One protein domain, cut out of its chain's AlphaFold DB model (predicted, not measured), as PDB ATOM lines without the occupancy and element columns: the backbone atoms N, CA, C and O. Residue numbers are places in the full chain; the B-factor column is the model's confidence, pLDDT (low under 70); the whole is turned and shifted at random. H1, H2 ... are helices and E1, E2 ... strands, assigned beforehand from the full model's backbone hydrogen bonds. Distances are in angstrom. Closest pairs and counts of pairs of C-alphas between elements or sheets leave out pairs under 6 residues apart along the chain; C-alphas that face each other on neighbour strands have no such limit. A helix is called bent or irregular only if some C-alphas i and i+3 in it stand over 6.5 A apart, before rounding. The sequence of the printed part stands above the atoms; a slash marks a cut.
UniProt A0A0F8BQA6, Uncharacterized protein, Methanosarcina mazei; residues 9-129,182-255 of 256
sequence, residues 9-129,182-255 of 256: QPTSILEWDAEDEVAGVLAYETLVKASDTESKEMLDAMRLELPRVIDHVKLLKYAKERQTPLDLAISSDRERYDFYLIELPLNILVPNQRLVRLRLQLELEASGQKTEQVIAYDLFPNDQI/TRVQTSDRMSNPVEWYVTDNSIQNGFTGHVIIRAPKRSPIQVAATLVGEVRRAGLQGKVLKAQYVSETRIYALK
ATOM      1  N   GLN A   9      -0.885 -20.361  11.271       91.06
ATOM      2  CA  GLN A   9      -1.197 -21.367  10.264       91.06
ATOM      3  C   GLN A   9      -0.314 -22.598  10.476       91.06
ATOM      4  O   GLN A   9       0.891 -22.433  10.688       91.06
ATOM      5  N   PRO A  10      -0.874 -23.820  10.414       91.06
ATOM      6  CA  PRO A  10      -0.077 -25.039  10.441       91.06
ATOM      7  C   PRO A  10       0.975 -25.034   9.329       91.06
ATOM      8  O   PRO A  10       0.691 -24.640   8.199       91.06
ATOM      9  N   THR A  11       2.185 -25.488   9.640       92.00
ATOM     10  CA  THR A  11       3.279 -25.599   8.666       92.00
ATOM     11  C   THR A  11       4.102 -26.866   8.899       92.00
ATOM     12  O   THR A  11       3.765 -27.707   9.734       92.00
ATOM     13  N   SER A  12       5.153 -27.067   8.108       87.44
ATOM     14  CA  SER A  12       6.133 -28.137   8.298       87.44
ATOM     15  C   SER A  12       7.540 -27.613   8.049       87.44
ATOM     16  O   SER A  12       7.772 -26.894   7.078       87.44
ATOM     17  N   ILE A  13       8.471 -27.964   8.931       86.50
ATOM     18  CA  ILE A  13       9.845 -27.463   8.933       86.50
ATOM     19  C   ILE A  13      10.767 -28.668   8.943       86.50
ATOM     20  O   ILE A  13      11.005 -29.287   9.978       86.50
ATOM     21  N   LEU A  14      11.282 -28.985   7.756       82.75
ATOM     22  CA  LEU A  14      12.057 -30.200   7.501       82.75
ATOM     23  C   LEU A  14      13.280 -30.326   8.414       82.75
ATOM     24  O   LEU A  14      13.597 -31.420   8.863       82.75
ATOM     25  N   GLU A  15      13.940 -29.206   8.713       82.12
ATOM     26  CA  GLU A  15      15.078 -29.148   9.637       82.12
ATOM     27  C   GLU A  15      14.701 -29.675  11.030       82.12
ATOM     28  O   GLU A  15      15.384 -30.532  11.582       82.12
ATOM     29  N   TRP A  16      13.575 -29.215  11.577       83.25
ATOM     30  CA  TRP A  16      13.115 -29.606  12.911       83.25
ATOM     31  C   TRP A  16      12.580 -31.032  12.944       83.25
ATOM     32  O   TRP A  16      12.760 -31.731  13.940       83.25
ATOM     33  N   ASP A  17      11.949 -31.472  11.856       82.19
ATOM     34  CA  ASP A  17      11.520 -32.859  11.707       82.19
ATOM     35  C   ASP A  17      12.730 -33.807  11.694       82.19
ATOM     36  O   ASP A  17      12.723 -34.796  12.422       82.19
ATOM     37  N   ALA A  18      13.800 -33.457  10.975       78.25
ATOM     38  CA  ALA A  18      15.047 -34.220  10.974       78.25
ATOM     39  C   ALA A  18      15.743 -34.214  12.351       78.25
ATOM     40  O   ALA A  18      16.211 -35.256  12.810       78.25
ATOM     41  N   GLU A  19      15.783 -33.069  13.044       77.56
ATOM     42  CA  GLU A  19      16.306 -32.990  14.417       77.56
ATOM     43  C   GLU A  19      15.524 -33.893  15.384       77.56
ATOM     44  O   GLU A  19      16.125 -34.583  16.210       77.56
ATOM     45  N   ASP A  20      14.192 -33.902  15.285       80.50
ATOM     46  CA  ASP A  20      13.327 -34.744  16.113       80.50
ATOM     47  C   ASP A  20      13.516 -36.233  15.815       80.50
ATOM     48  O   ASP A  20      13.496 -37.038  16.743       80.50
ATOM     49  N   GLU A  21      13.703 -36.612  14.549       75.00
ATOM     50  CA  GLU A  21      13.983 -37.997  14.159       75.00
ATOM     51  C   GLU A  21      15.302 -38.484  14.766       75.00
ATOM     52  O   GLU A  21      15.347 -39.566  15.351       75.00
ATOM     53  N   VAL A  22      16.353 -37.662  14.705       74.12
ATOM     54  CA  VAL A  22      17.661 -37.979  15.298       74.12
ATOM     55  C   VAL A  22      17.578 -38.040  16.827       74.12
ATOM     56  O   VAL A  22      18.095 -38.978  17.435       74.12
ATOM     57  N   ALA A  23      16.909 -37.076  17.463       69.12
ATOM     58  CA  ALA A  23      16.737 -37.050  18.916       69.12
ATOM     59  C   ALA A  23      15.831 -38.188  19.423       69.12
ATOM     60  O   ALA A  23      16.067 -38.739  20.500       69.12
ATOM     61  N   GLY A  24      14.822 -38.571  18.637       60.97
ATOM     62  CA  GLY A  24      13.870 -39.640  18.932       60.97
ATOM     63  C   GLY A  24      14.516 -41.019  19.067       60.97
ATOM     64  O   GLY A  24      14.001 -41.853  19.804       60.97
ATOM     65  N   VAL A  25      15.683 -41.242  18.450       58.31
ATOM     66  CA  VAL A  25      16.475 -42.476  18.624       58.31
ATOM     67  C   VAL A  25      16.959 -42.655  20.072       58.31
ATOM     68  O   VAL A  25      17.179 -43.782  20.511       58.31
ATOM     69  N   LEU A  26      17.104 -41.564  20.830       51.44
ATOM     70  CA  LEU A  26      17.612 -41.560  22.208       51.44
ATOM     71  C   LEU A  26      16.541 -41.205  23.257       51.44
ATOM     72  O   LEU A  26      16.831 -41.228  24.454       51.44
ATOM     73  N   ALA A  27      15.321 -40.858  22.837       60.16
ATOM     74  CA  ALA A  27      14.275 -40.346  23.717       60.16
ATOM     75  C   ALA A  27      13.260 -41.427  24.136       60.16
ATOM     76  O   ALA A  27      12.880 -42.291  23.353       60.16
ATOM     77  N   TYR A  28      12.763 -41.333  25.374       59.22
ATOM     78  CA  TYR A  28      11.704 -42.207  25.905       59.22
ATOM     79  C   TYR A  28      10.284 -41.804  25.454       59.22
ATOM     80  O   TYR A  28       9.333 -42.551  25.682       59.22
ATOM     81  N   GLU A  29      10.117 -40.633  24.833       68.12
ATOM     82  CA  GLU A  29       8.821 -40.096  24.402       68.12
ATOM     83  C   GLU A  29       8.593 -40.336  22.903       68.12
ATOM     84  O   GLU A  29       9.421 -39.974  22.070       68.12
ATOM     85  N   THR A  30       7.438 -40.902  22.534       79.56
ATOM     86  CA  THR A  30       7.055 -41.058  21.121       79.56
ATOM     87  C   THR A  30       6.406 -39.773  20.607       79.56
ATOM     88  O   THR A  30       5.252 -39.478  20.934       79.56
ATOM     89  N   LEU A  31       7.141 -39.016  19.790       85.25
ATOM     90  CA  LEU A  31       6.642 -37.817  19.114       85.25
ATOM     91  C   LEU A  31       5.802 -38.197  17.890       85.25
ATOM     92  O   LEU A  31       6.235 -38.968  17.038       85.25
ATOM     93  N   VAL A  32       4.598 -37.634  17.789       88.69
ATOM     94  CA  VAL A  32       3.657 -37.873  16.688       88.69
ATOM     95  C   VAL A  32       3.166 -36.536  16.153       88.69
ATOM     96  O   VAL A  32       2.748 -35.672  16.921       88.69
ATOM     97  N   LYS A  33       3.200 -36.350  14.832       89.31
ATOM     98  CA  LYS A  33       2.616 -35.162  14.199       89.31
ATOM     99  C   LYS A  33       1.100 -35.170  14.408       89.31
ATOM    100  O   LYS A  33       0.448 -36.166  14.103       89.31
ATOM    101  N   ALA A  34       0.567 -34.082  14.953       89.06
ATOM    102  CA  ALA A  34      -0.867 -33.909  15.134       89.06
ATOM    103  C   ALA A  34      -1.581 -33.918  13.772       89.06
ATOM    104  O   ALA A  34      -1.033 -33.439  12.776       89.06
ATOM    105  N   SER A  35      -2.804 -34.447  13.721       89.88
ATOM    106  CA  SER A  35      -3.655 -34.317  12.531       89.88
ATOM    107  C   SER A  35      -3.980 -32.846  12.239       89.88
ATOM    108  O   SER A  35      -3.798 -31.982  13.098       89.88
ATOM    109  N   ASP A  36      -4.504 -32.533  11.052       88.69
ATOM    110  CA  ASP A  36      -4.864 -31.150  10.691       88.69
ATOM    111  C   ASP A  36      -5.879 -30.536  11.668       88.69
ATOM    112  O   ASP A  36      -5.787 -29.359  12.020       88.69
ATOM    113  N   THR A  37      -6.826 -31.349  12.151       88.56
ATOM    114  CA  THR A  37      -7.844 -30.908  13.118       88.56
ATOM    115  C   THR A  37      -7.215 -30.638  14.482       88.56
ATOM    116  O   THR A  37      -7.393 -29.557  15.034       88.56
ATOM    117  N   GLU A  38      -6.410 -31.573  14.996       89.69
ATOM    118  CA  GLU A  38      -5.720 -31.405  16.282       89.69
ATOM    119  C   GLU A  38      -4.713 -30.252  16.246       89.69
ATOM    120  O   GLU A  38      -4.607 -29.502  17.212       89.69
ATOM    121  N   SER A  39      -3.996 -30.085  15.132       88.81
ATOM    122  CA  SER A  39      -3.072 -28.970  14.923       88.81
ATOM    123  C   SER A  39      -3.818 -27.647  14.993       88.81
ATOM    124  O   SER A  39      -3.395 -26.741  15.702       88.81
ATOM    125  N   LYS A  40      -4.963 -27.541  14.315       88.69
ATOM    126  CA  LYS A  40      -5.783 -26.333  14.365       88.69
ATOM    127  C   LYS A  40      -6.266 -26.031  15.784       88.69
ATOM    128  O   LYS A  40      -6.095 -24.912  16.242       88.69
ATOM    129  N   GLU A  41      -6.780 -27.023  16.506       88.56
ATOM    130  CA  GLU A  41      -7.188 -26.856  17.910       88.56
ATOM    131  C   GLU A  41      -6.034 -26.403  18.812       88.56
ATOM    132  O   GLU A  41      -6.209 -25.552  19.684       88.56
ATOM    133  N   MET A  42      -4.848 -26.983  18.610       89.44
ATOM    134  CA  MET A  42      -3.637 -26.621  19.341       89.44
ATOM    135  C   MET A  42      -3.265 -25.155  19.102       89.44
ATOM    136  O   MET A  42      -2.998 -24.438  20.067       89.44
ATOM    137  N   LEU A  43      -3.299 -24.700  17.847       88.81
ATOM    138  CA  LEU A  43      -2.945 -23.330  17.470       88.81
ATOM    139  C   LEU A  43      -4.021 -22.307  17.848       88.81
ATOM    140  O   LEU A  43      -3.673 -21.232  18.327       88.81
ATOM    141  N   ASP A  44      -5.306 -22.642  17.712       85.81
ATOM    142  CA  ASP A  44      -6.429 -21.766  18.084       85.81
ATOM    143  C   ASP A  44      -6.463 -21.493  19.601       85.81
ATOM    144  O   ASP A  44      -6.944 -20.451  20.047       85.81
ATOM    145  N   ALA A  45      -5.929 -22.414  20.411       83.75
ATOM    146  CA  ALA A  45      -5.784 -22.226  21.852       83.75
ATOM    147  C   ALA A  45      -4.623 -21.286  22.231       83.75
ATOM    148  O   ALA A  45      -4.557 -20.828  23.375       83.75
ATOM    149  N   MET A  46      -3.697 -21.013  21.310       83.38
ATOM    150  CA  MET A  46      -2.537 -20.162  21.556       83.38
ATOM    151  C   MET A  46      -2.833 -18.702  21.235       83.38
ATOM    152  O   MET A  46      -3.565 -18.367  20.308       83.38
ATOM    153  N   ARG A  47      -2.173 -17.806  21.966       81.00
ATOM    154  CA  ARG A  47      -2.182 -16.377  21.664       81.00
ATOM    155  C   ARG A  47      -0.755 -15.855  21.646       81.00
ATOM    156  O   ARG A  47      -0.070 -15.863  22.666       81.00
ATOM    157  N   LEU A  48      -0.333 -15.401  20.469       76.81
ATOM    158  CA  LEU A  48       0.930 -14.702  20.259       76.81
ATOM    159  C   LEU A  48       0.632 -13.254  19.900       76.81
ATOM    160  O   LEU A  48      -0.203 -12.987  19.033       76.81
ATOM    161  N   GLU A  49       1.318 -12.321  20.547       74.94
ATOM    162  CA  GLU A  49       1.165 -10.902  20.254       74.94
ATOM    163  C   GLU A  49       2.514 -10.228  20.084       74.94
ATOM    164  O   GLU A  49       3.385 -10.324  20.947       74.94
ATOM    165  N   LEU A  50       2.626  -9.469  18.997       70.38
ATOM    166  CA  LEU A  50       3.648  -8.448  18.831       70.38
ATOM    167  C   LEU A  50       2.962  -7.083  18.998       70.38
ATOM    168  O   LEU A  50       1.939  -6.834  18.346       70.38
ATOM    169  N   PRO A  51       3.446  -6.196  19.880       60.88
ATOM    170  CA  PRO A  51       2.826  -4.905  20.090       60.88
ATOM    171  C   PRO A  51       3.016  -3.992  18.879       60.88
ATOM    172  O   PRO A  51       4.005  -4.045  18.147       60.88
ATOM    173  N   ARG A  52       2.030  -3.115  18.673       54.75
ATOM    174  CA  ARG A  52       2.134  -2.019  17.713       54.75
ATOM    175  C   ARG A  52       3.046  -0.951  18.304       54.75
ATOM    176  O   ARG A  52       2.650  -0.282  19.252       54.75
ATOM    177  N   VAL A  53       4.161  -0.727  17.615       47.41
ATOM    178  CA  VAL A  53       5.106   0.380  17.809       47.41
ATOM    179  C   VAL A  53       6.106   0.153  18.932       47.41
ATOM    180  O   VAL A  53       5.784  -0.292  20.025       47.41
ATOM    181  N   ILE A  54       7.336   0.515  18.596       46.41
ATOM    182  CA  ILE A  54       8.522   0.478  19.425       46.41
ATOM    183  C   ILE A  54       9.118   1.873  19.331       46.41
ATOM    184  O   ILE A  54       9.219   2.424  18.225       46.41
ATOM    185  N   ASP A  55       9.484   2.430  20.480       49.66
ATOM    186  CA  ASP A  55      10.344   3.598  20.585       49.66
ATOM    187  C   ASP A  55      11.592   3.399  19.718       49.66
ATOM    188  O   ASP A  55      12.506   2.647  20.046       49.66
ATOM    189  N   HIS A  56      11.627   4.077  18.575       50.06
ATOM    190  CA  HIS A  56      12.842   4.160  17.787       50.06
ATOM    191  C   HIS A  56      13.619   5.359  18.307       50.06
ATOM    192  O   HIS A  56      13.175   6.507  18.234       50.06
ATOM    193  N   VAL A  57      14.811   5.104  18.826       51.94
ATOM    194  CA  VAL A  57      15.746   6.176  19.130       51.94
ATOM    195  C   VAL A  57      16.834   6.153  18.073       51.94
ATOM    196  O   VAL A  57      17.430   5.110  17.802       51.94
ATOM    197  N   LYS A  58      17.120   7.310  17.463       56.47
ATOM    198  CA  LYS A  58      18.334   7.466  16.653       56.47
ATOM    199  C   LYS A  58      19.521   7.245  17.584       56.47
ATOM    200  O   LYS A  58      19.881   8.142  18.345       56.47
ATOM    201  N   LEU A  59      20.109   6.054  17.533       52.31
ATOM    202  CA  LEU A  59      21.105   5.582  18.502       52.31
ATOM    203  C   LEU A  59      22.290   6.532  18.639       52.31
ATOM    204  O   LEU A  59      22.780   6.771  19.733       52.31
ATOM    205  N   LEU A  60      22.701   7.163  17.541       52.38
ATOM    206  CA  LEU A  60      23.782   8.147  17.547       52.38
ATOM    207  C   LEU A  60      23.427   9.447  18.273       52.38
ATOM    208  O   LEU A  60      24.321  10.116  18.783       52.38
ATOM    209  N   LYS A  61      22.148   9.833  18.286       51.72
ATOM    210  CA  LYS A  61      21.658  10.976  19.061       51.72
ATOM    211  C   LYS A  61      21.567  10.589  20.540       51.72
ATOM    212  O   LYS A  61      22.126  11.286  21.377       51.72
ATOM    213  N   TYR A  62      20.994   9.424  20.833       46.91
ATOM    214  CA  TYR A  62      20.879   8.886  22.190       46.91
ATOM    215  C   TYR A  62      22.227   8.674  22.886       46.91
ATOM    216  O   TYR A  62      22.434   9.166  23.990       46.91
ATOM    217  N   ALA A  63      23.167   7.993  22.227       45.84
ATOM    218  CA  ALA A  63      24.488   7.692  22.775       45.84
ATOM    219  C   ALA A  63      25.301   8.967  23.064       45.84
ATOM    220  O   ALA A  63      26.050   9.015  24.036       45.84
ATOM    221  N   LYS A  64      25.115  10.026  22.259       52.09
ATOM    222  CA  LYS A  64      25.701  11.353  22.518       52.09
ATOM    223  C   LYS A  64      25.062  12.056  23.714       52.09
ATOM    224  O   LYS A  64      25.763  12.749  24.439       52.09
ATOM    225  N   GLU A  65      23.753  11.908  23.890       48.78
ATOM    226  CA  GLU A  65      22.989  12.574  24.948       48.78
ATOM    227  C   GLU A  65      23.095  11.860  26.307       48.78
ATOM    228  O   GLU A  65      22.929  12.514  27.334       48.78
ATOM    229  N   ARG A  66      23.367  10.543  26.342       41.06
ATOM    230  CA  ARG A  66      23.262   9.727  27.569       41.06
ATOM    231  C   ARG A  66      24.518   8.973  28.030       41.06
ATOM    232  O   ARG A  66      24.387   8.203  28.970       41.06
ATOM    233  N   GLN A  67      25.699   9.189  27.431       41.62
ATOM    234  CA  GLN A  67      26.967   8.511  27.797       41.62
ATOM    235  C   GLN A  67      26.769   7.019  28.136       41.62
ATOM    236  O   GLN A  67      26.894   6.586  29.279       41.62
ATOM    237  N   THR A  68      26.393   6.221  27.139       38.50
ATOM    238  CA  THR A  68      26.180   4.781  27.333       38.50
ATOM    239  C   THR A  68      27.511   4.015  27.385       38.50
ATOM    240  O   THR A  68      28.403   4.334  26.603       38.50
ATOM    241  N   PRO A  69      27.636   2.967  28.224       33.75
ATOM    242  CA  PRO A  69      28.859   2.165  28.389       33.75
ATOM    243  C   PRO A  69      29.152   1.196  27.227       33.75
ATOM    244  O   PRO A  69      30.130   0.456  27.269       33.75
ATOM    245  N   LEU A  70      28.301   1.173  26.201       37.81
ATOM    246  CA  LEU A  70      28.485   0.351  25.012       37.81
ATOM    247  C   LEU A  70      29.462   1.041  24.060       37.81
ATOM    248  O   LEU A  70      29.106   2.017  23.396       37.81
ATOM    249  N   ASP A  71      30.672   0.494  23.968       41.72
ATOM    250  CA  ASP A  71      31.671   0.836  22.953       41.72
ATOM    251  C   ASP A  71      31.235   0.228  21.604       41.72
ATOM    252  O   ASP A  71      31.788  -0.735  21.072       41.72
ATOM    253  N   LEU A  72      30.112   0.730  21.087       46.88
ATOM    254  CA  LEU A  72      29.542   0.314  19.818       46.88
ATOM    255  C   LEU A  72      30.498   0.760  18.710       46.88
ATOM    256  O   LEU A  72      30.521   1.934  18.336       46.88
ATOM    257  N   ALA A  73      31.221  -0.194  18.121       47.44
ATOM    258  CA  ALA A  73      31.916  -0.051  16.840       47.44
ATOM    259  C   ALA A  73      30.919   0.116  15.667       47.44
ATOM    260  O   ALA A  73      31.054  -0.483  14.600       47.44
ATOM    261  N   ILE A  74      29.869   0.917  15.867       51.81
ATOM    262  CA  ILE A  74      29.005   1.419  14.812       51.81
ATOM    263  C   ILE A  74      29.890   2.286  13.921       51.81
ATOM    264  O   ILE A  74      30.483   3.260  14.389       51.81
ATOM    265  N   SER A  75      29.976   1.925  12.636       51.88
ATOM    266  CA  SER A  75      30.694   2.714  11.634       51.88
ATOM    267  C   SER A  75      30.359   4.197  11.791       51.88
ATOM    268  O   SER A  75      29.190   4.591  11.832       51.88
ATOM    269  N   SER A  76      31.394   5.033  11.867       51.34
ATOM    270  CA  SER A  76      31.270   6.479  12.034       51.34
ATOM    271  C   SER A  76      30.705   7.193  10.799       51.34
ATOM    272  O   SER A  76      30.643   8.421  10.795       51.34
ATOM    273  N   ASP A  77      30.282   6.463   9.763       63.62
ATOM    274  CA  ASP A  77      29.744   6.996   8.507       63.62
ATOM    275  C   ASP A  77      28.291   7.505   8.651       63.62
ATOM    276  O   ASP A  77      27.342   7.061   8.002       63.62
ATOM    277  N   ARG A  78      28.124   8.480   9.551       63.34
ATOM    278  CA  ARG A  78      26.868   9.205   9.829       63.34
ATOM    279  C   ARG A  78      26.421  10.086   8.660       63.34
ATOM    280  O   ARG A  78      25.325  10.661   8.662       63.34
ATOM    281  N   GLU A  79      27.301  10.279   7.688       68.94
ATOM    282  CA  GLU A  79      27.003  11.044   6.486       68.94
ATOM    283  C   GLU A  79      26.144  10.228   5.527       68.94
ATOM    284  O   GLU A  79      25.220  10.798   4.944       68.94
ATOM    285  N   ARG A  80      26.374   8.911   5.447       75.81
ATOM    286  CA  ARG A  80      25.682   8.009   4.517       75.81
ATOM    287  C   ARG A  80      24.548   7.195   5.134       75.81
ATOM    288  O   ARG A  80      23.642   6.807   4.397       75.81
ATOM    289  N   TYR A  81      24.558   6.972   6.450       77.31
ATOM    290  CA  TYR A  81      23.615   6.051   7.096       77.31
ATOM    291  C   TYR A  81      22.880   6.639   8.304       77.31
ATOM    292  O   TYR A  81      23.442   7.414   9.082       77.31
ATOM    293  N   ASP A  82      21.631   6.201   8.470       75.75
ATOM    294  CA  ASP A  82      20.831   6.365   9.682       75.75
ATOM    295  C   ASP A  82      20.803   5.044  10.473       75.75
ATOM    296  O   ASP A  82      20.842   3.954   9.893       75.75
ATOM    297  N   PHE A  83      20.743   5.147  11.804       72.00
ATOM    298  CA  PHE A  83      20.738   4.004  12.720       72.00
ATOM    299  C   PHE A  83      19.489   4.018  13.596       72.00
ATOM    300  O   PHE A  83      19.206   5.028  14.250       72.00
ATOM    301  N   TYR A  84      18.789   2.889  13.640       71.31
ATOM    302  CA  TYR A  84      17.528   2.705  14.352       71.31
ATOM    303  C   TYR A  84      17.677   1.599  15.397       71.31
ATOM    304  O   TYR A  84      18.231   0.549  15.082       71.31
ATOM    305  N   LEU A  85      17.176   1.824  16.613       69.00
ATOM    306  CA  LEU A  85      16.937   0.762  17.591       69.00
ATOM    307  C   LEU A  85      15.486   0.301  17.488       69.00
ATOM    308  O   LEU A  85      14.585   1.136  17.409       69.00
ATOM    309  N   ILE A  86      15.284  -1.010  17.498       67.75
ATOM    310  CA  ILE A  86      13.979  -1.658  17.547       67.75
ATOM    311  C   ILE A  86      13.981  -2.659  18.706       67.75
ATOM    312  O   ILE A  86      14.906  -3.454  18.813       67.75
ATOM    313  N   GLU A  87      12.937  -2.655  19.531       67.12
ATOM    314  CA  GLU A  87      12.680  -3.580  20.641       67.12
ATOM    315  C   GLU A  87      11.356  -4.301  20.375       67.12
ATOM    316  O   GLU A  87      10.314  -3.680  20.445       67.12
ATOM    317  N   LEU A  88      11.331  -5.585  20.050       68.75
ATOM    318  CA  LEU A  88      10.107  -6.329  19.739       68.75
ATOM    319  C   LEU A  88       9.712  -7.198  20.943       68.75
ATOM    320  O   LEU A  88      10.207  -8.327  21.035       68.75
ATOM    321  N   PRO A  89       8.837  -6.729  21.858       67.12
ATOM    322  CA  PRO A  89       8.266  -7.592  22.878       67.12
ATOM    323  C   PRO A  89       7.387  -8.638  22.213       67.12
ATOM    324  O   PRO A  89       6.597  -8.337  21.320       67.12
ATOM    325  N   LEU A  90       7.477  -9.860  22.693       71.44
ATOM    326  CA  LEU A  90       6.638 -10.962  22.291       71.44
ATOM    327  C   LEU A  90       5.917 -11.485  23.526       71.44
ATOM    328  O   LEU A  90       6.535 -12.048  24.432       71.44
ATOM    329  N   ASN A  91       4.596 -11.313  23.528       67.75
ATOM    330  CA  ASN A  91       3.728 -11.894  24.542       67.75
ATOM    331  C   ASN A  91       3.248 -13.261  24.057       67.75
ATOM    332  O   ASN A  91       2.736 -13.386  22.940       67.75
ATOM    333  N   ILE A  92       3.404 -14.271  24.907       75.56
ATOM    334  CA  ILE A  92       3.134 -15.671  24.584       75.56
ATOM    335  C   ILE A  92       2.175 -16.229  25.630       75.56
ATOM    336  O   ILE A  92       2.460 -16.196  26.821       75.56
ATOM    337  N   LEU A  93       1.042 -16.764  25.182       76.50
ATOM    338  CA  LEU A  93       0.115 -17.522  26.015       76.50
ATOM    339  C   LEU A  93      -0.167 -18.865  25.342       76.50
ATOM    340  O   LEU A  93      -0.727 -18.918  24.246       76.50
ATOM    341  N   VAL A  94       0.232 -19.949  26.007       80.88
ATOM    342  CA  VAL A  94       0.160 -21.321  25.481       80.88
ATOM    343  C   VAL A  94      -0.479 -22.225  26.544       80.88
ATOM    344  O   VAL A  94       0.225 -22.833  27.348       80.88
ATOM    345  N   PRO A  95      -1.820 -22.279  26.627       76.94
ATOM    346  CA  PRO A  95      -2.510 -23.055  27.650       76.94
ATOM    347  C   PRO A  95      -2.456 -24.557  27.343       76.94
ATOM    348  O   PRO A  95      -2.693 -24.977  26.210       76.94
ATOM    349  N   ASN A  96      -2.209 -25.374  28.375       80.31
ATOM    350  CA  ASN A  96      -2.244 -26.847  28.331       80.31
ATOM    351  C   ASN A  96      -1.339 -27.484  27.257       80.31
ATOM    352  O   ASN A  96      -1.594 -28.594  26.786       80.31
ATOM    353  N   GLN A  97      -0.296 -26.766  26.850       86.81
ATOM    354  CA  GLN A  97       0.646 -27.139  25.803       86.81
ATOM    355  C   GLN A  97       2.026 -26.581  26.161       86.81
ATOM    356  O   GLN A  97       2.150 -25.714  27.024       86.81
ATOM    357  N   ARG A  98       3.074 -27.069  25.498       85.19
ATOM    358  CA  ARG A  98       4.445 -26.591  25.674       85.19
ATOM    359  C   ARG A  98       4.973 -26.024  24.367       85.19
ATOM    360  O   ARG A  98       5.071 -26.759  23.392       85.19
ATOM    361  N   LEU A  99       5.367 -24.752  24.362       83.75
ATOM    362  CA  LEU A  99       6.186 -24.184  23.289       83.75
ATOM    363  C   LEU A  99       7.622 -24.687  23.445       83.75
ATOM    364  O   LEU A  99       8.204 -24.537  24.517       83.75
ATOM    365  N   VAL A 100       8.143 -25.342  22.410       84.44
ATOM    366  CA  VAL A 100       9.448 -26.027  22.445       84.44
ATOM    367  C   VAL A 100      10.475 -25.312  21.582       84.44
ATOM    368  O   VAL A 100      11.637 -25.207  21.966       84.44
ATOM    369  N   ARG A 101      10.037 -24.801  20.431       86.31
ATOM    370  CA  ARG A 101      10.872 -24.050  19.496       86.31
ATOM    371  C   ARG A 101      10.152 -22.785  19.075       86.31
ATOM    372  O   ARG A 101       8.948 -22.816  18.812       86.31
ATOM    373  N   LEU A 102      10.897 -21.695  18.968       84.50
ATOM    374  CA  LEU A 102      10.411 -20.434  18.433       84.50
ATOM    375  C   LEU A 102      11.504 -19.805  17.571       84.50
ATOM    376  O   LEU A 102      12.632 -19.648  18.018       84.50
ATOM    377  N   ARG A 103      11.170 -19.417  16.348       84.75
ATOM    378  CA  ARG A 103      12.015 -18.651  15.439       84.75
ATOM    379  C   ARG A 103      11.303 -17.344  15.101       84.75
ATOM    380  O   ARG A 103      10.191 -17.367  14.581       84.75
ATOM    381  N   LEU A 104      11.924 -16.211  15.412       81.25
ATOM    382  CA  LEU A 104      11.482 -14.891  14.965       81.25
ATOM    383  C   LEU A 104      12.390 -14.444  13.823       81.25
ATOM    384  O   LEU A 104      13.590 -14.272  14.015       81.25
ATOM    385  N   GLN A 105      11.801 -14.272  12.646       84.56
ATOM    386  CA  GLN A 105      12.473 -13.797  11.445       84.56
ATOM    387  C   GLN A 105      12.069 -12.348  11.178       84.56
ATOM    388  O   GLN A 105      10.879 -12.025  11.172       84.56
ATOM    389  N   LEU A 106      13.055 -11.486  10.937       81.56
ATOM    390  CA  LEU A 106      12.861 -10.102  10.523       81.56
ATOM    391  C   LEU A 106      13.498  -9.886   9.155       81.56
ATOM    392  O   LEU A 106      14.707 -10.041   8.986       81.56
ATOM    393  N   GLU A 107      12.694  -9.470   8.186       86.38
ATOM    394  CA  GLU A 107      13.181  -9.032   6.883       86.38
ATOM    395  C   GLU A 107      13.186  -7.506   6.823       86.38
ATOM    396  O   GLU A 107      12.202  -6.855   7.191       86.38
ATOM    397  N   LEU A 108      14.309  -6.934   6.384       82.69
ATOM    398  CA  LEU A 108      14.511  -5.490   6.345       82.69
ATOM    399  C   LEU A 108      14.502  -4.988   4.899       82.69
ATOM    400  O   LEU A 108      15.245  -5.487   4.051       82.69
ATOM    401  N   GLU A 109      13.718  -3.949   4.632       85.38
ATOM    402  CA  GLU A 109      13.645  -3.303   3.320       85.38
ATOM    403  C   GLU A 109      13.834  -1.790   3.444       85.38
ATOM    404  O   GLU A 109      13.288  -1.157   4.350       85.38
ATOM    405  N   ALA A 110      14.579  -1.190   2.509       80.31
ATOM    406  CA  ALA A 110      14.646   0.263   2.344       80.31
ATOM    407  C   ALA A 110      14.014   0.652   1.018       80.31
ATOM    408  O   ALA A 110      14.320   0.066  -0.019       80.31
ATOM    409  N   SER A 111      13.166   1.681   1.037       78.56
ATOM    410  CA  SER A 111      12.564   2.234  -0.183       78.56
ATOM    411  C   SER A 111      11.807   1.192  -1.025       78.56
ATOM    412  O   SER A 111      11.732   1.317  -2.244       78.56
ATOM    413  N   GLY A 112      11.243   0.167  -0.375       70.06
ATOM    414  CA  GLY A 112      10.495  -0.913  -1.029       70.06
ATOM    415  C   GLY A 112      11.360  -1.921  -1.791       70.06
ATOM    416  O   GLY A 112      10.845  -2.627  -2.652       70.06
ATOM    417  N   GLN A 113      12.669  -1.963  -1.523       72.44
ATOM    418  CA  GLN A 113      13.577  -2.965  -2.076       72.44
ATOM    419  C   GLN A 113      14.409  -3.617  -0.965       72.44
ATOM    420  O   GLN A 113      14.891  -2.952  -0.039       72.44
ATOM    421  N   LYS A 114      14.626  -4.932  -1.088       68.44
ATOM    422  CA  LYS A 114      15.659  -5.648  -0.332       68.44
ATOM    423  C   LYS A 114      17.016  -5.180  -0.855       68.44
ATOM    424  O   LYS A 114      17.328  -5.372  -2.028       68.44
ATOM    425  N   THR A 115      17.796  -4.512  -0.009       69.50
ATOM    426  CA  THR A 115      19.118  -3.988  -0.382       69.50
ATOM    427  C   THR A 115      20.166  -4.461   0.613       69.50
ATOM    428  O   THR A 115      19.906  -4.499   1.813       69.50
ATOM    429  N   GLU A 116      21.381  -4.733   0.133       69.44
ATOM    430  CA  GLU A 116      22.542  -5.062   0.981       69.44
ATOM    431  C   GLU A 116      22.984  -3.881   1.869       69.44
ATOM    432  O   GLU A 116      23.808  -4.016   2.773       69.44
ATOM    433  N   GLN A 117      22.447  -2.685   1.614       69.62
ATOM    434  CA  GLN A 117      22.763  -1.485   2.382       69.62
ATOM    435  C   GLN A 117      22.001  -1.425   3.711       69.62
ATOM    436  O   GLN A 117      22.468  -0.753   4.639       69.62
ATOM    437  N   VAL A 118      20.871  -2.137   3.816       72.94
ATOM    438  CA  VAL A 118      20.101  -2.276   5.056       72.94
ATOM    439  C   VAL A 118      20.503  -3.559   5.759       72.94
ATOM    440  O   VAL A 118      20.237  -4.652   5.266       72.94
ATOM    441  N   ILE A 119      21.125  -3.415   6.923       73.38
ATOM    442  CA  ILE A 119      21.631  -4.543   7.706       73.38
ATOM    443  C   ILE A 119      21.385  -4.329   9.196       73.38
ATOM    444  O   ILE A 119      21.326  -3.189   9.669       73.38
ATOM    445  N   ALA A 120      21.314  -5.426   9.944       69.44
ATOM    446  CA  ALA A 120      21.293  -5.401  11.398       69.44
ATOM    447  C   ALA A 120      22.702  -5.561  11.984       69.44
ATOM    448  O   ALA A 120      23.395  -6.530  11.691       69.44
ATOM    449  N   TYR A 121      23.143  -4.611  12.806       56.91
ATOM    450  CA  TYR A 121      24.488  -4.592  13.398       56.91
ATOM    451  C   TYR A 121      24.610  -5.398  14.679       56.91
ATOM    452  O   TYR A 121      25.641  -6.028  14.915       56.91
ATOM    453  N   ASP A 122      23.585  -5.314  15.516       56.72
ATOM    454  CA  ASP A 122      23.610  -5.865  16.856       56.72
ATOM    455  C   ASP A 122      22.303  -6.592  17.121       56.72
ATOM    456  O   ASP A 122      21.218  -6.085  16.819       56.72
ATOM    457  N   LEU A 123      22.466  -7.798  17.646       52.16
ATOM    458  CA  LEU A 123      21.425  -8.751  17.967       52.16
ATOM    459  C   LEU A 123      21.619  -9.056  19.446       52.16
ATOM    460  O   LEU A 123      22.233 -10.056  19.807       52.16
ATOM    461  N   PHE A 124      21.172  -8.152  20.314       49.19
ATOM    462  CA  PHE A 124      21.088  -8.500  21.728       49.19
ATOM    463  C   PHE A 124      19.860  -9.412  21.918       49.19
ATOM    464  O   PHE A 124      18.786  -9.082  21.399       49.19
ATOM    465  N   PRO A 125      19.990 -10.547  22.635       40.88
ATOM    466  CA  PRO A 125      21.056 -10.868  23.582       40.88
ATOM    467  C   PRO A 125      22.036 -11.948  23.089       40.88
ATOM    468  O   PRO A 125      21.692 -13.124  22.998       40.88
ATOM    469  N   ASN A 126      23.301 -11.564  22.894       37.34
ATOM    470  CA  ASN A 126      24.400 -12.438  23.292       37.34
ATOM    471  C   ASN A 126      24.476 -12.324  24.809       37.34
ATOM    472  O   ASN A 126      24.909 -11.283  25.272       37.34
ATOM    473  N   ASP A 127      23.997 -13.330  25.538       39.78
ATOM    474  CA  ASP A 127      24.431 -13.650  26.898       39.78
ATOM    475  C   ASP A 127      23.751 -14.960  27.325       39.78
ATOM    476  O   ASP A 127      22.529 -15.115  27.243       39.78
ATOM    477  N   GLN A 128      24.535 -15.909  27.849       37.38
ATOM    478  CA  GLN A 128      24.033 -16.652  29.003       37.38
ATOM    479  C   GLN A 128      23.604 -15.566  29.985       37.38
ATOM    480  O   GLN A 128      24.468 -14.828  30.440       37.38
ATOM    481  N   ILE A 129      22.301 -15.387  30.210       38.19
ATOM    482  CA  ILE A 129      21.792 -14.354  31.116       38.19
ATOM    483  C   ILE A 129      22.422 -14.618  32.488       38.19
ATOM    484  O   ILE A 129      21.983 -15.509  33.216       38.19
ATOM    485  N   THR A 182      17.578 -18.667  28.635       43.56
ATOM    486  CA  THR A 182      17.005 -18.836  27.297       43.56
ATOM    487  C   THR A 182      18.157 -18.909  26.302       43.56
ATOM    488  O   THR A 182      18.899 -17.939  26.155       43.56
ATOM    489  N   ARG A 183      18.339 -20.040  25.608       43.72
ATOM    490  CA  ARG A 183      19.326 -20.120  24.521       43.72
ATOM    491  C   ARG A 183      18.753 -19.476  23.260       43.72
ATOM    492  O   ARG A 183      17.849 -20.035  22.641       43.72
ATOM    493  N   VAL A 184      19.295 -18.320  22.887       50.16
ATOM    494  CA  VAL A 184      18.983 -17.619  21.635       50.16
ATOM    495  C   VAL A 184      20.151 -17.816  20.668       50.16
ATOM    496  O   VAL A 184      21.284 -17.462  20.982       50.16
ATOM    497  N   GLN A 185      19.900 -18.413  19.508       52.94
ATOM    498  CA  GLN A 185      20.823 -18.409  18.373       52.94
ATOM    499  C   GLN A 185      20.400 -17.289  17.428       52.94
ATOM    500  O   GLN A 185      19.217 -17.178  17.107       52.94
ATOM    501  N   THR A 186      21.341 -16.451  17.009       52.91
ATOM    502  CA  THR A 186      21.062 -15.329  16.111       52.91
ATOM    503  C   THR A 186      21.707 -15.569  14.749       52.91
ATOM    504  O   THR A 186      22.737 -16.239  14.672       52.91
ATOM    505  N   SER A 187      21.159 -14.989  13.681       52.75
ATOM    506  CA  SER A 187      21.917 -14.800  12.438       52.75
ATOM    507  C   SER A 187      23.188 -13.981  12.724       52.75
ATOM    508  O   SER A 187      23.249 -13.252  13.714       52.75
ATOM    509  N   ASP A 188      24.240 -14.111  11.916       53.69
ATOM    510  CA  ASP A 188      25.495 -13.379  12.144       53.69
ATOM    511  C   ASP A 188      25.288 -11.849  12.206       53.69
ATOM    512  O   ASP A 188      24.301 -11.300  11.702       53.69
ATOM    513  N   ARG A 189      26.243 -11.120  12.801       58.03
ATOM    514  CA  ARG A 189      26.261  -9.647  12.739       58.03
ATOM    515  C   ARG A 189      26.260  -9.194  11.275       58.03
ATOM    516  O   ARG A 189      26.958  -9.776  10.453       58.03
ATOM    517  N   MET A 190      25.556  -8.103  10.972       63.69
ATOM    518  CA  MET A 190      25.410  -7.545   9.618       63.69
ATOM    519  C   MET A 190      24.574  -8.415   8.666       63.69
ATOM    520  O   MET A 190      24.866  -8.489   7.475       63.69
ATOM    521  N   SER A 191      23.509  -9.035   9.180       66.50
ATOM    522  CA  SER A 191      22.605  -9.893   8.408       66.50
ATOM    523  C   SER A 191      21.290  -9.205   8.018       66.50
ATOM    524  O   SER A 191      20.823  -8.256   8.661       66.50
ATOM    525  N   ASN A 192      20.720  -9.688   6.914       74.44
ATOM    526  CA  ASN A 192      19.353  -9.461   6.458       74.44
ATOM    527  C   ASN A 192      18.971 -10.677   5.580       74.44
ATOM    528  O   ASN A 192      19.548 -10.822   4.500       74.44
ATOM    529  N   PRO A 193      18.074 -11.574   6.021       76.44
ATOM    530  CA  PRO A 193      17.198 -11.446   7.184       76.44
ATOM    531  C   PRO A 193      17.930 -11.583   8.524       76.44
ATOM    532  O   PRO A 193      19.033 -12.120   8.605       76.44
ATOM    533  N   VAL A 194      17.286 -11.075   9.572       74.44
ATOM    534  CA  VAL A 194      17.651 -11.343  10.964       74.44
ATOM    535  C   VAL A 194      16.832 -12.517  11.458       74.44
ATOM    536  O   VAL A 194      15.609 -12.503  11.337       74.44
ATOM    537  N   GLU A 195      17.480 -13.501  12.060       73.12
ATOM    538  CA  GLU A 195      16.791 -14.647  12.646       73.12
ATOM    539  C   GLU A 195      17.185 -14.815  14.104       73.12
ATOM    540  O   GLU A 195      18.365 -14.785  14.443       73.12
ATOM    541  N   TRP A 196      16.189 -15.016  14.963       71.00
ATOM    542  CA  TRP A 196      16.381 -15.438  16.343       71.00
ATOM    543  C   TRP A 196      15.706 -16.772  16.557       71.00
ATOM    544  O   TRP A 196      14.483 -16.868  16.475       71.00
ATOM    545  N   TYR A 197      16.495 -17.790  16.857       72.44
ATOM    546  CA  TYR A 197      16.016 -19.115  17.192       72.44
ATOM    547  C   TYR A 197      16.160 -19.358  18.688       72.44
ATOM    548  O   TYR A 197      17.251 -19.291  19.250       72.44
ATOM    549  N   VAL A 198      15.038 -19.631  19.335       71.56
ATOM    550  CA  VAL A 198      14.916 -19.793  20.774       71.56
ATOM    551  C   VAL A 198      14.502 -21.227  21.069       71.56
ATOM    552  O   VAL A 198      13.470 -21.701  20.587       71.56
ATOM    553  N   THR A 199      15.324 -21.917  21.857       65.75
ATOM    554  CA  THR A 199      15.106 -23.311  22.265       65.75
ATOM    555  C   THR A 199      15.286 -23.432  23.772       65.75
ATOM    556  O   THR A 199      16.383 -23.675  24.265       65.75
ATOM    557  N   ASP A 200      14.215 -23.186  24.530       64.06
ATOM    558  CA  ASP A 200      14.226 -23.325  25.987       64.06
ATOM    559  C   ASP A 200      12.805 -23.480  26.557       64.06
ATOM    560  O   ASP A 200      11.822 -23.013  25.982       64.06
ATOM    561  N   ASN A 201      12.679 -24.094  27.731       57.19
ATOM    562  CA  ASN A 201      11.413 -24.162  28.463       57.19
ATOM    563  C   ASN A 201      10.927 -22.768  28.899       57.19
ATOM    564  O   ASN A 201       9.733 -22.572  29.121       57.19
ATOM    565  N   SER A 202      11.840 -21.798  28.998       55.41
ATOM    566  CA  SER A 202      11.549 -20.419  29.395       55.41
ATOM    567  C   SER A 202      10.888 -19.564  28.310       55.41
ATOM    568  O   SER A 202      10.414 -18.475  28.636       55.41
ATOM    569  N   ILE A 203      10.772 -20.045  27.057       65.25
ATOM    570  CA  ILE A 203      10.126 -19.293  25.958       65.25
ATOM    571  C   ILE A 203       8.712 -18.839  26.359       65.25
ATOM    572  O   ILE A 203       8.253 -17.774  25.963       65.25
ATOM    573  N   GLN A 204       8.015 -19.620  27.186       64.19
ATOM    574  CA  GLN A 204       6.636 -19.334  27.596       64.19
ATOM    575  C   GLN A 204       6.474 -18.062  28.436       64.19
ATOM    576  O   GLN A 204       5.364 -17.545  28.521       64.19
ATOM    577  N   ASN A 205       7.552 -17.535  29.021       59.78
ATOM    578  CA  ASN A 205       7.500 -16.328  29.850       59.78
ATOM    579  C   ASN A 205       7.562 -15.027  29.032       59.78
ATOM    580  O   ASN A 205       7.543 -13.939  29.608       59.78
ATOM    581  N   GLY A 206       7.619 -15.130  27.702       62.50
ATOM    582  CA  GLY A 206       7.789 -13.995  26.804       62.50
ATOM    583  C   GLY A 206       9.258 -13.689  26.522       62.50
ATOM    584  O   GLY A 206      10.172 -14.128  27.218       62.50
ATOM    585  N   PHE A 207       9.484 -12.943  25.447       65.75
ATOM    586  CA  PHE A 207      10.811 -12.608  24.937       65.75
ATOM    587  C   PHE A 207      10.782 -11.187  24.380       65.75
ATOM    588  O   PHE A 207       9.791 -10.797  23.779       65.75
ATOM    589  N   THR A 208      11.846 -10.403  24.561       64.25
ATOM    590  CA  THR A 208      11.970  -9.081  23.921       64.25
ATOM    591  C   THR A 208      13.252  -9.041  23.105       64.25
ATOM    592  O   THR A 208      14.348  -9.012  23.664       64.25
ATOM    593  N   GLY A 209      13.113  -9.056  21.780       64.19
ATOM    594  CA  GLY A 209      14.251  -9.001  20.863       64.19
ATOM    595  C   GLY A 209      14.678  -7.564  20.587       64.19
ATOM    596  O   GLY A 209      13.820  -6.717  20.358       64.19
ATOM    597  N   HIS A 210      15.981  -7.286  20.569       66.50
ATOM    598  CA  HIS A 210      16.508  -5.949  20.282       66.50
ATOM    599  C   HIS A 210      17.374  -5.973  19.018       66.50
ATOM    600  O   HIS A 210      18.283  -6.796  18.908       66.50
ATOM    601  N   VAL A 211      17.116  -5.066  18.069       67.81
ATOM    602  CA  VAL A 211      17.883  -4.942  16.816       67.81
ATOM    603  C   VAL A 211      18.332  -3.516  16.586       67.81
ATOM    604  O   VAL A 211      17.530  -2.580  16.614       67.81
ATOM    605  N   ILE A 212      19.611  -3.372  16.249       71.88
ATOM    606  CA  ILE A 212      20.156  -2.141  15.680       71.88
ATOM    607  C   ILE A 212      20.182  -2.258  14.158       71.88
ATOM    608  O   ILE A 212      20.945  -3.053  13.618       71.88
ATOM    609  N   ILE A 213      19.405  -1.435  13.457       75.31
ATOM    610  CA  ILE A 213      19.370  -1.391  11.990       75.31
ATOM    611  C   ILE A 213      20.203  -0.217  11.490       75.31
ATOM    612  O   ILE A 213      19.979   0.922  11.900       75.31
ATOM    613  N   ARG A 214      21.108  -0.477  10.543       77.19
ATOM    614  CA  ARG A 214      21.708   0.544   9.676       77.19
ATOM    615  C   ARG A 214      20.946   0.575   8.370       77.19
ATOM    616  O   ARG A 214      20.804  -0.463   7.730       77.19
ATOM    617  N   ALA A 215      20.552   1.761   7.934       82.94
ATOM    618  CA  ALA A 215      19.955   1.946   6.622       82.94
ATOM    619  C   ALA A 215      20.474   3.208   5.919       82.94
ATOM    620  O   ALA A 215      21.003   4.102   6.589       82.94
ATOM    621  N   PRO A 216      20.340   3.308   4.581       82.44
ATOM    622  CA  PRO A 216      20.706   4.517   3.855       82.44
ATOM    623  C   PRO A 216      19.959   5.732   4.398       82.44
ATOM    624  O   PRO A 216      18.784   5.658   4.773       82.44
ATOM    625  N   LYS A 217      20.661   6.859   4.447       82.81
ATOM    626  CA  LYS A 217      20.151   8.082   5.055       82.81
ATOM    627  C   LYS A 217      18.846   8.539   4.408       82.81
ATOM    628  O   LYS A 217      18.758   8.638   3.186       82.81
ATOM    629  N   ARG A 218      17.863   8.894   5.243       80.62
ATOM    630  CA  ARG A 218      16.515   9.356   4.857       80.62
ATOM    631  C   ARG A 218      15.675   8.338   4.074       80.62
ATOM    632  O   ARG A 218      14.618   8.722   3.573       80.62
ATOM    633  N   SER A 219      16.075   7.072   3.995       81.62
ATOM    634  CA  SER A 219      15.257   6.038   3.354       81.62
ATOM    635  C   SER A 219      14.127   5.569   4.278       81.62
ATOM    636  O   SER A 219      14.380   5.324   5.457       81.62
ATOM    637  N   PRO A 220      12.889   5.410   3.776       82.88
ATOM    638  CA  PRO A 220      11.823   4.773   4.540       82.88
ATOM    639  C   PRO A 220      12.145   3.288   4.719       82.88
ATOM    640  O   PRO A 220      12.442   2.601   3.737       82.88
ATOM    641  N   ILE A 221      12.080   2.805   5.961       82.12
ATOM    642  CA  ILE A 221      12.441   1.425   6.305       82.12
ATOM    643  C   ILE A 221      11.194   0.642   6.676       82.12
ATOM    644  O   ILE A 221      10.362   1.115   7.456       82.12
ATOM    645  N   GLN A 222      11.080  -0.561   6.128       87.00
ATOM    646  CA  GLN A 222      10.070  -1.532   6.515       87.00
ATOM    647  C   GLN A 222      10.740  -2.728   7.179       87.00
ATOM    648  O   GLN A 222      11.775  -3.210   6.722       87.00
ATOM    649  N   VAL A 223      10.137  -3.182   8.272       83.44
ATOM    650  CA  VAL A 223      10.529  -4.392   8.989       83.44
ATOM    651  C   VAL A 223       9.354  -5.349   8.937       83.44
ATOM    652  O   VAL A 223       8.296  -5.060   9.498       83.44
ATOM    653  N   ALA A 224       9.530  -6.466   8.244       87.81
ATOM    654  CA  ALA A 224       8.558  -7.543   8.180       87.81
ATOM    655  C   ALA A 224       8.939  -8.615   9.206       87.81
ATOM    656  O   ALA A 224       9.987  -9.239   9.086       87.81
ATOM    657  N   ALA A 225       8.107  -8.802  10.230       84.81
ATOM    658  CA  ALA A 225       8.322  -9.782  11.286       84.81
ATOM    659  C   ALA A 225       7.408 -10.995  11.104       84.81
ATOM    660  O   ALA A 225       6.186 -10.843  11.012       84.81
ATOM    661  N   THR A 226       7.999 -12.185  11.125       88.88
ATOM    662  CA  THR A 226       7.300 -13.469  11.014       88.88
ATOM    663  C   THR A 226       7.746 -14.384  12.149       88.88
ATOM    664  O   THR A 226       8.941 -14.524  12.409       88.88
ATOM    665  N   LEU A 227       6.789 -15.011  12.836       88.56
ATOM    666  CA  LEU A 227       7.064 -16.028  13.845       88.56
ATOM    667  C   LEU A 227       6.835 -17.413  13.271       88.56
ATOM    668  O   LEU A 227       5.846 -17.670  12.590       88.56
ATOM    669  N   VAL A 228       7.722 -18.318  13.631       89.88
ATOM    670  CA  VAL A 228       7.640 -19.731  13.309       89.88
ATOM    671  C   VAL A 228       7.882 -20.502  14.598       89.88
ATOM    672  O   VAL A 228       8.731 -20.110  15.393       89.88
ATOM    673  N   GLY A 229       7.146 -21.569  14.872       89.94
ATOM    674  CA  GLY A 229       7.323 -22.277  16.140       89.94
ATOM    675  C   GLY A 229       6.771 -23.684  16.156       89.94
ATOM    676  O   GLY A 229       6.093 -24.119  15.228       89.94
ATOM    677  N   GLU A 230       7.113 -24.410  17.216       91.25
ATOM    678  CA  GLU A 230       6.673 -25.779  17.460       91.25
ATOM    679  C   GLU A 230       6.102 -25.895  18.865       91.25
ATOM    680  O   GLU A 230       6.779 -25.615  19.861       91.25
ATOM    681  N   VAL A 231       4.864 -26.370  18.939       90.50
ATOM    682  CA  VAL A 231       4.209 -26.722  20.191       90.50
ATOM    683  C   VAL A 231       4.042 -28.222  20.326       90.50
ATOM    684  O   VAL A 231       3.823 -28.948  19.355       90.50
ATOM    685  N   ARG A 232       4.121 -28.678  21.573       91.56
ATOM    686  CA  ARG A 232       3.901 -30.063  21.961       91.56
ATOM    687  C   ARG A 232       2.791 -30.156  22.996       91.56
ATOM    688  O   ARG A 232       2.739 -29.363  23.935       91.56
ATOM    689  N   ARG A 233       1.916 -31.144  22.844       90.12
ATOM    690  CA  ARG A 233       0.821 -31.441  23.772       90.12
ATOM    691  C   ARG A 233       0.890 -32.905  24.176       90.12
ATOM    692  O   ARG A 233       1.110 -33.769  23.329       90.12
ATOM    693  N   ALA A 234       0.689 -33.191  25.460       87.69
ATOM    694  CA  ALA A 234       0.555 -34.569  25.914       87.69
ATOM    695  C   ALA A 234      -0.668 -35.212  25.237       87.69
ATOM    696  O   ALA A 234      -1.773 -34.673  25.297       87.69
ATOM    697  N   GLY A 235      -0.451 -36.332  24.554       81.06
ATOM    698  CA  GLY A 235      -1.484 -37.149  23.932       81.06
ATOM    699  C   GLY A 235      -1.847 -38.359  24.790       81.06
ATOM    700  O   GLY A 235      -1.361 -38.548  25.908       81.06
ATOM    701  N   LEU A 236      -2.713 -39.217  24.256       81.19
ATOM    702  CA  LEU A 236      -3.073 -40.476  24.908       81.19
ATOM    703  C   LEU A 236      -1.911 -41.480  24.856       81.19
ATOM    704  O   LEU A 236      -1.116 -41.485  23.917       81.19
ATOM    705  N   GLN A 237      -1.860 -42.382  25.842       80.62
ATOM    706  CA  GLN A 237      -0.932 -43.525  25.869       80.62
ATOM    707  C   GLN A 237       0.560 -43.136  25.830       80.62
ATOM    708  O   GLN A 237       1.367 -43.835  25.223       80.62
ATOM    709  N   GLY A 238       0.936 -42.013  26.451       76.44
ATOM    710  CA  GLY A 238       2.337 -41.572  26.524       76.44
ATOM    711  C   GLY A 238       2.898 -41.004  25.214       76.44
ATOM    712  O   GLY A 238       4.097 -40.751  25.123       76.44
ATOM    713  N   LYS A 239       2.047 -40.786  24.204       84.88
ATOM    714  CA  LYS A 239       2.423 -40.087  22.971       84.88
ATOM    715  C   LYS A 239       2.466 -38.585  23.211       84.88
ATOM    716  O   LYS A 239       1.659 -38.047  23.967       84.88
ATOM    717  N   VAL A 240       3.351 -37.899  22.505       88.44
ATOM    718  CA  VAL A 240       3.420 -36.437  22.497       88.44
ATOM    719  C   VAL A 240       3.038 -35.952  21.106       88.44
ATOM    720  O   VAL A 240       3.707 -36.269  20.126       88.44
ATOM    721  N   LEU A 241       1.945 -35.197  21.020       91.06
ATOM    722  CA  LEU A 241       1.502 -34.577  19.778       91.06
ATOM    723  C   LEU A 241       2.351 -33.338  19.504       91.06
ATOM    724  O   LEU A 241       2.515 -32.514  20.404       91.06
ATOM    725  N   LYS A 242       2.853 -33.186  18.277       92.88
ATOM    726  CA  LYS A 242       3.547 -31.976  17.821       92.88
ATOM    727  C   LYS A 242       2.773 -31.259  16.721       92.88
ATOM    728  O   LYS A 242       2.261 -31.906  15.806       92.88
ATOM    729  N   ALA A 243       2.738 -29.932  16.793       92.88
ATOM    730  CA  ALA A 243       2.247 -29.062  15.733       92.88
ATOM    731  C   ALA A 243       3.238 -27.915  15.509       92.88
ATOM    732  O   ALA A 243       3.705 -27.286  16.461       92.88
ATOM    733  N   GLN A 244       3.558 -27.654  14.245       94.00
ATOM    734  CA  GLN A 244       4.407 -26.541  13.827       94.00
ATOM    735  C   GLN A 244       3.535 -25.458  13.196       94.00
ATOM    736  O   GLN A 244       2.531 -25.768  12.549       94.00
ATOM    737  N   TYR A 245       3.917 -24.196  13.367       92.88
ATOM    738  CA  TYR A 245       3.161 -23.065  12.840       92.88
ATOM    739  C   TYR A 245       4.041 -21.975  12.244       92.88
ATOM    740  O   TYR A 245       5.204 -21.819  12.610       92.88
ATOM    741  N   VAL A 246       3.428 -21.187  11.365       93.56
ATOM    742  CA  VAL A 246       3.912 -19.889  10.894       93.56
ATOM    743  C   VAL A 246       2.840 -18.835  11.173       93.56
ATOM    744  O   VAL A 246       1.646 -19.099  11.023       93.56
ATOM    745  N   SER A 247       3.241 -17.656  11.636       90.81
ATOM    746  CA  SER A 247       2.328 -16.533  11.834       90.81
ATOM    747  C   SER A 247       2.117 -15.749  10.544       90.81
ATOM    748  O   SER A 247       2.966 -15.746   9.654       90.81
ATOM    749  N   GLU A 248       1.037 -14.974  10.486       90.38
ATOM    750  CA  GLU A 248       0.969 -13.858   9.540       90.38
ATOM    751  C   GLU A 248       2.161 -12.899   9.733       90.38
ATOM    752  O   GLU A 248       2.655 -12.709  10.853       90.38
ATOM    753  N   THR A 249       2.612 -12.277   8.645       89.06
ATOM    754  CA  THR A 249       3.695 -11.291   8.685       89.06
ATOM    755  C   THR A 249       3.177  -9.944   9.185       89.06
ATOM    756  O   THR A 249       2.219  -9.382   8.648       89.06
ATOM    757  N   ARG A 250       3.837  -9.377  10.199       85.06
ATOM    758  CA  ARG A 250       3.577  -8.012  10.679       85.06
ATOM    759  C   ARG A 250       4.579  -7.041  10.076       85.06
ATOM    760  O   ARG A 250       5.779  -7.211  10.243       85.06
ATOM    761  N   ILE A 251       4.074  -6.000   9.419       85.31
ATOM    762  CA  ILE A 251       4.899  -4.958   8.805       85.31
ATOM    763  C   ILE A 251       4.940  -3.733   9.718       85.31
ATOM    764  O   ILE A 251       3.900  -3.170  10.075       85.31
ATOM    765  N   TYR A 252       6.149  -3.290  10.047       80.88
ATOM    766  CA  TYR A 252       6.420  -2.059  10.778       80.88
ATOM    767  C   TYR A 252       7.125  -1.067   9.861       80.88
ATOM    768  O   TYR A 252       8.163  -1.376   9.286       80.88
ATOM    769  N   ALA A 253       6.575   0.140   9.738       82.94
ATOM    770  CA  ALA A 253       7.223   1.231   9.021       82.94
ATOM    771  C   ALA A 253       7.984   2.111  10.018       82.94
ATOM    772  O   ALA A 253       7.366   2.744  10.880       82.94
ATOM    773  N   LEU A 254       9.309   2.176   9.888       74.75
ATOM    774  CA  LEU A 254      10.134   3.100  10.664       74.75
ATOM    775  C   LEU A 254      10.080   4.463   9.977       74.75
ATOM    776  O   LEU A 254      10.415   4.595   8.797       74.75
ATOM    777  N   LYS A 255       9.602   5.470  10.705       65.44
ATOM    778  CA  LYS A 255       9.521   6.848  10.211       65.44
ATOM    779  C   LYS A 255      10.764   7.628  10.647       65.44
ATOM    780  O   LYS A 255      11.318   7.359  11.708       65.44
TER     781      LYS A 255
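Overview. This is residues 9 to 129 and 182 to 255 of the 256 residues of an uncharacterized protein of Methanosarcina mazei (UniProt A0A0F8BQA6). This is an elongated sandwich: a large, twisted sheet built along the long strands E5 and E10, and a smaller sheet, E3 E4 E9 E6, which covers part of it, so that the two are only partly face to face. At one end of the long axis the hairpin of E10 and E11 reaches beyond the smaller sheet, with H1 and H2 on opposite faces of the large sheet there; at the other end lie H3 and a long link, of which residues 64 to 70 stick out. The printed part has 195 residues with four named helices and twelve named strands, in the order E1 H1 E2 H2 E3 H3 E4 E5 E6 E7 E8 H4 E9 E10 E11 E12, and its class is mixed, helices and strands. The large sheet is branched and mixed; the smaller one has the order E3, E4, E9, E6, all antiparallel. The whole is only just compact, close to loose, with a radius of gyration of the C-alphas of 19.1 A and spans of 64 by 33 by 26 A.

Arrangement. Start in the large sheet at E10, residues 221 to 234, which has three neighbours. On one side of it is E5, residues 98 to 110, antiparallel; look for N 103 and O 228, 2.7 A apart. On the other side are E11, residues 239 to 247, which makes a hairpin with E10 (N 231 and O 243, 2.9 A), and E12, residues 250 to 254, antiparallel to E10 (N 225 and O 250, 2.8 A). E2, residues 30 to 33, is an edge strand parallel to E11, with N 32 and O 240 at 2.8 A. E1, residues 9 to 11, and E11 meet only at a point, with C-alphas 10 and 245 at 4.5 A. E8, residues 194 to 198, lies on one side of E5 and E10 on the other side; E8 is antiparallel to E5, with N 104 and O 196 at 2.8 A, and it forms a hairpin with E7, residues 184 to 186, with N 185 and O 197 at 2.8 A. In the second sheet, E4, residues 81 to 93, is antiparallel to E3, residues 47 to 50 (N 49 and O 91, 3.0 A), and to E9, residues 207 to 216 (N 88 and O 209, 2.8 A). E6, residues 119 to 124, is the edge strand beside E9 (N 121 and O 212, 2.8 A). The two sheets make a sandwich, two sheets face to face: the facing parts are 9.1 A centre to centre, their strands at 20 degrees. H2, residues 36 to 44, is on the large sheet at a height of 7.8 A, over E11 and across the strands at 65 degrees on the local plane; the C-alphas of Ser 39 and Ala 243, their closest, are 5.4 A apart. H1, residues 14 to 24, is on the opposite face at a height of 8.8 A. H4, residues 201 to 205, is on the same face as H2 and irregular, but only just: C-alphas 201 and 204 are 6.8 A apart. H3, residues 59 to 66, only grazes the second sheet with residues 59 to 61. In H1 and H2 every O i to N i+4 pair is within hydrogen-bond range; H3 has 3 of 4, and H4 has 0 of 1, with 1 of 2 O i to N i+3 pairs.

Along the chain. Find C-alpha 9, where E1 begins, at (-1.197, -21.367, 10.264). E10 runs 42.7 A from C-alpha 221 at (12.441, 1.425, 6.305) to C-alpha 234 at (0.555, -34.569, 25.914). E4 measures 38.3 A, E5 37.0 A, E9 28.9 A, E11 26.1 A and H1 14.9 A. E12 ends at C-alpha 254, (10.134, 3.100, 10.664).

Size, cuts and confidence. The two C-alphas farthest apart, those of Glu 79 and Gln 237, are 64.3 A from each other. Residues 130 to 181 are not printed, and C-alphas 129 and 182 are 7.6 A apart across the cut. Of the links that are printed whole, H3 to E4 is long, with 14 residues. The mean pLDDT of the printed part is 71.7; 80 residues are under 70, among them residues 51 to 79.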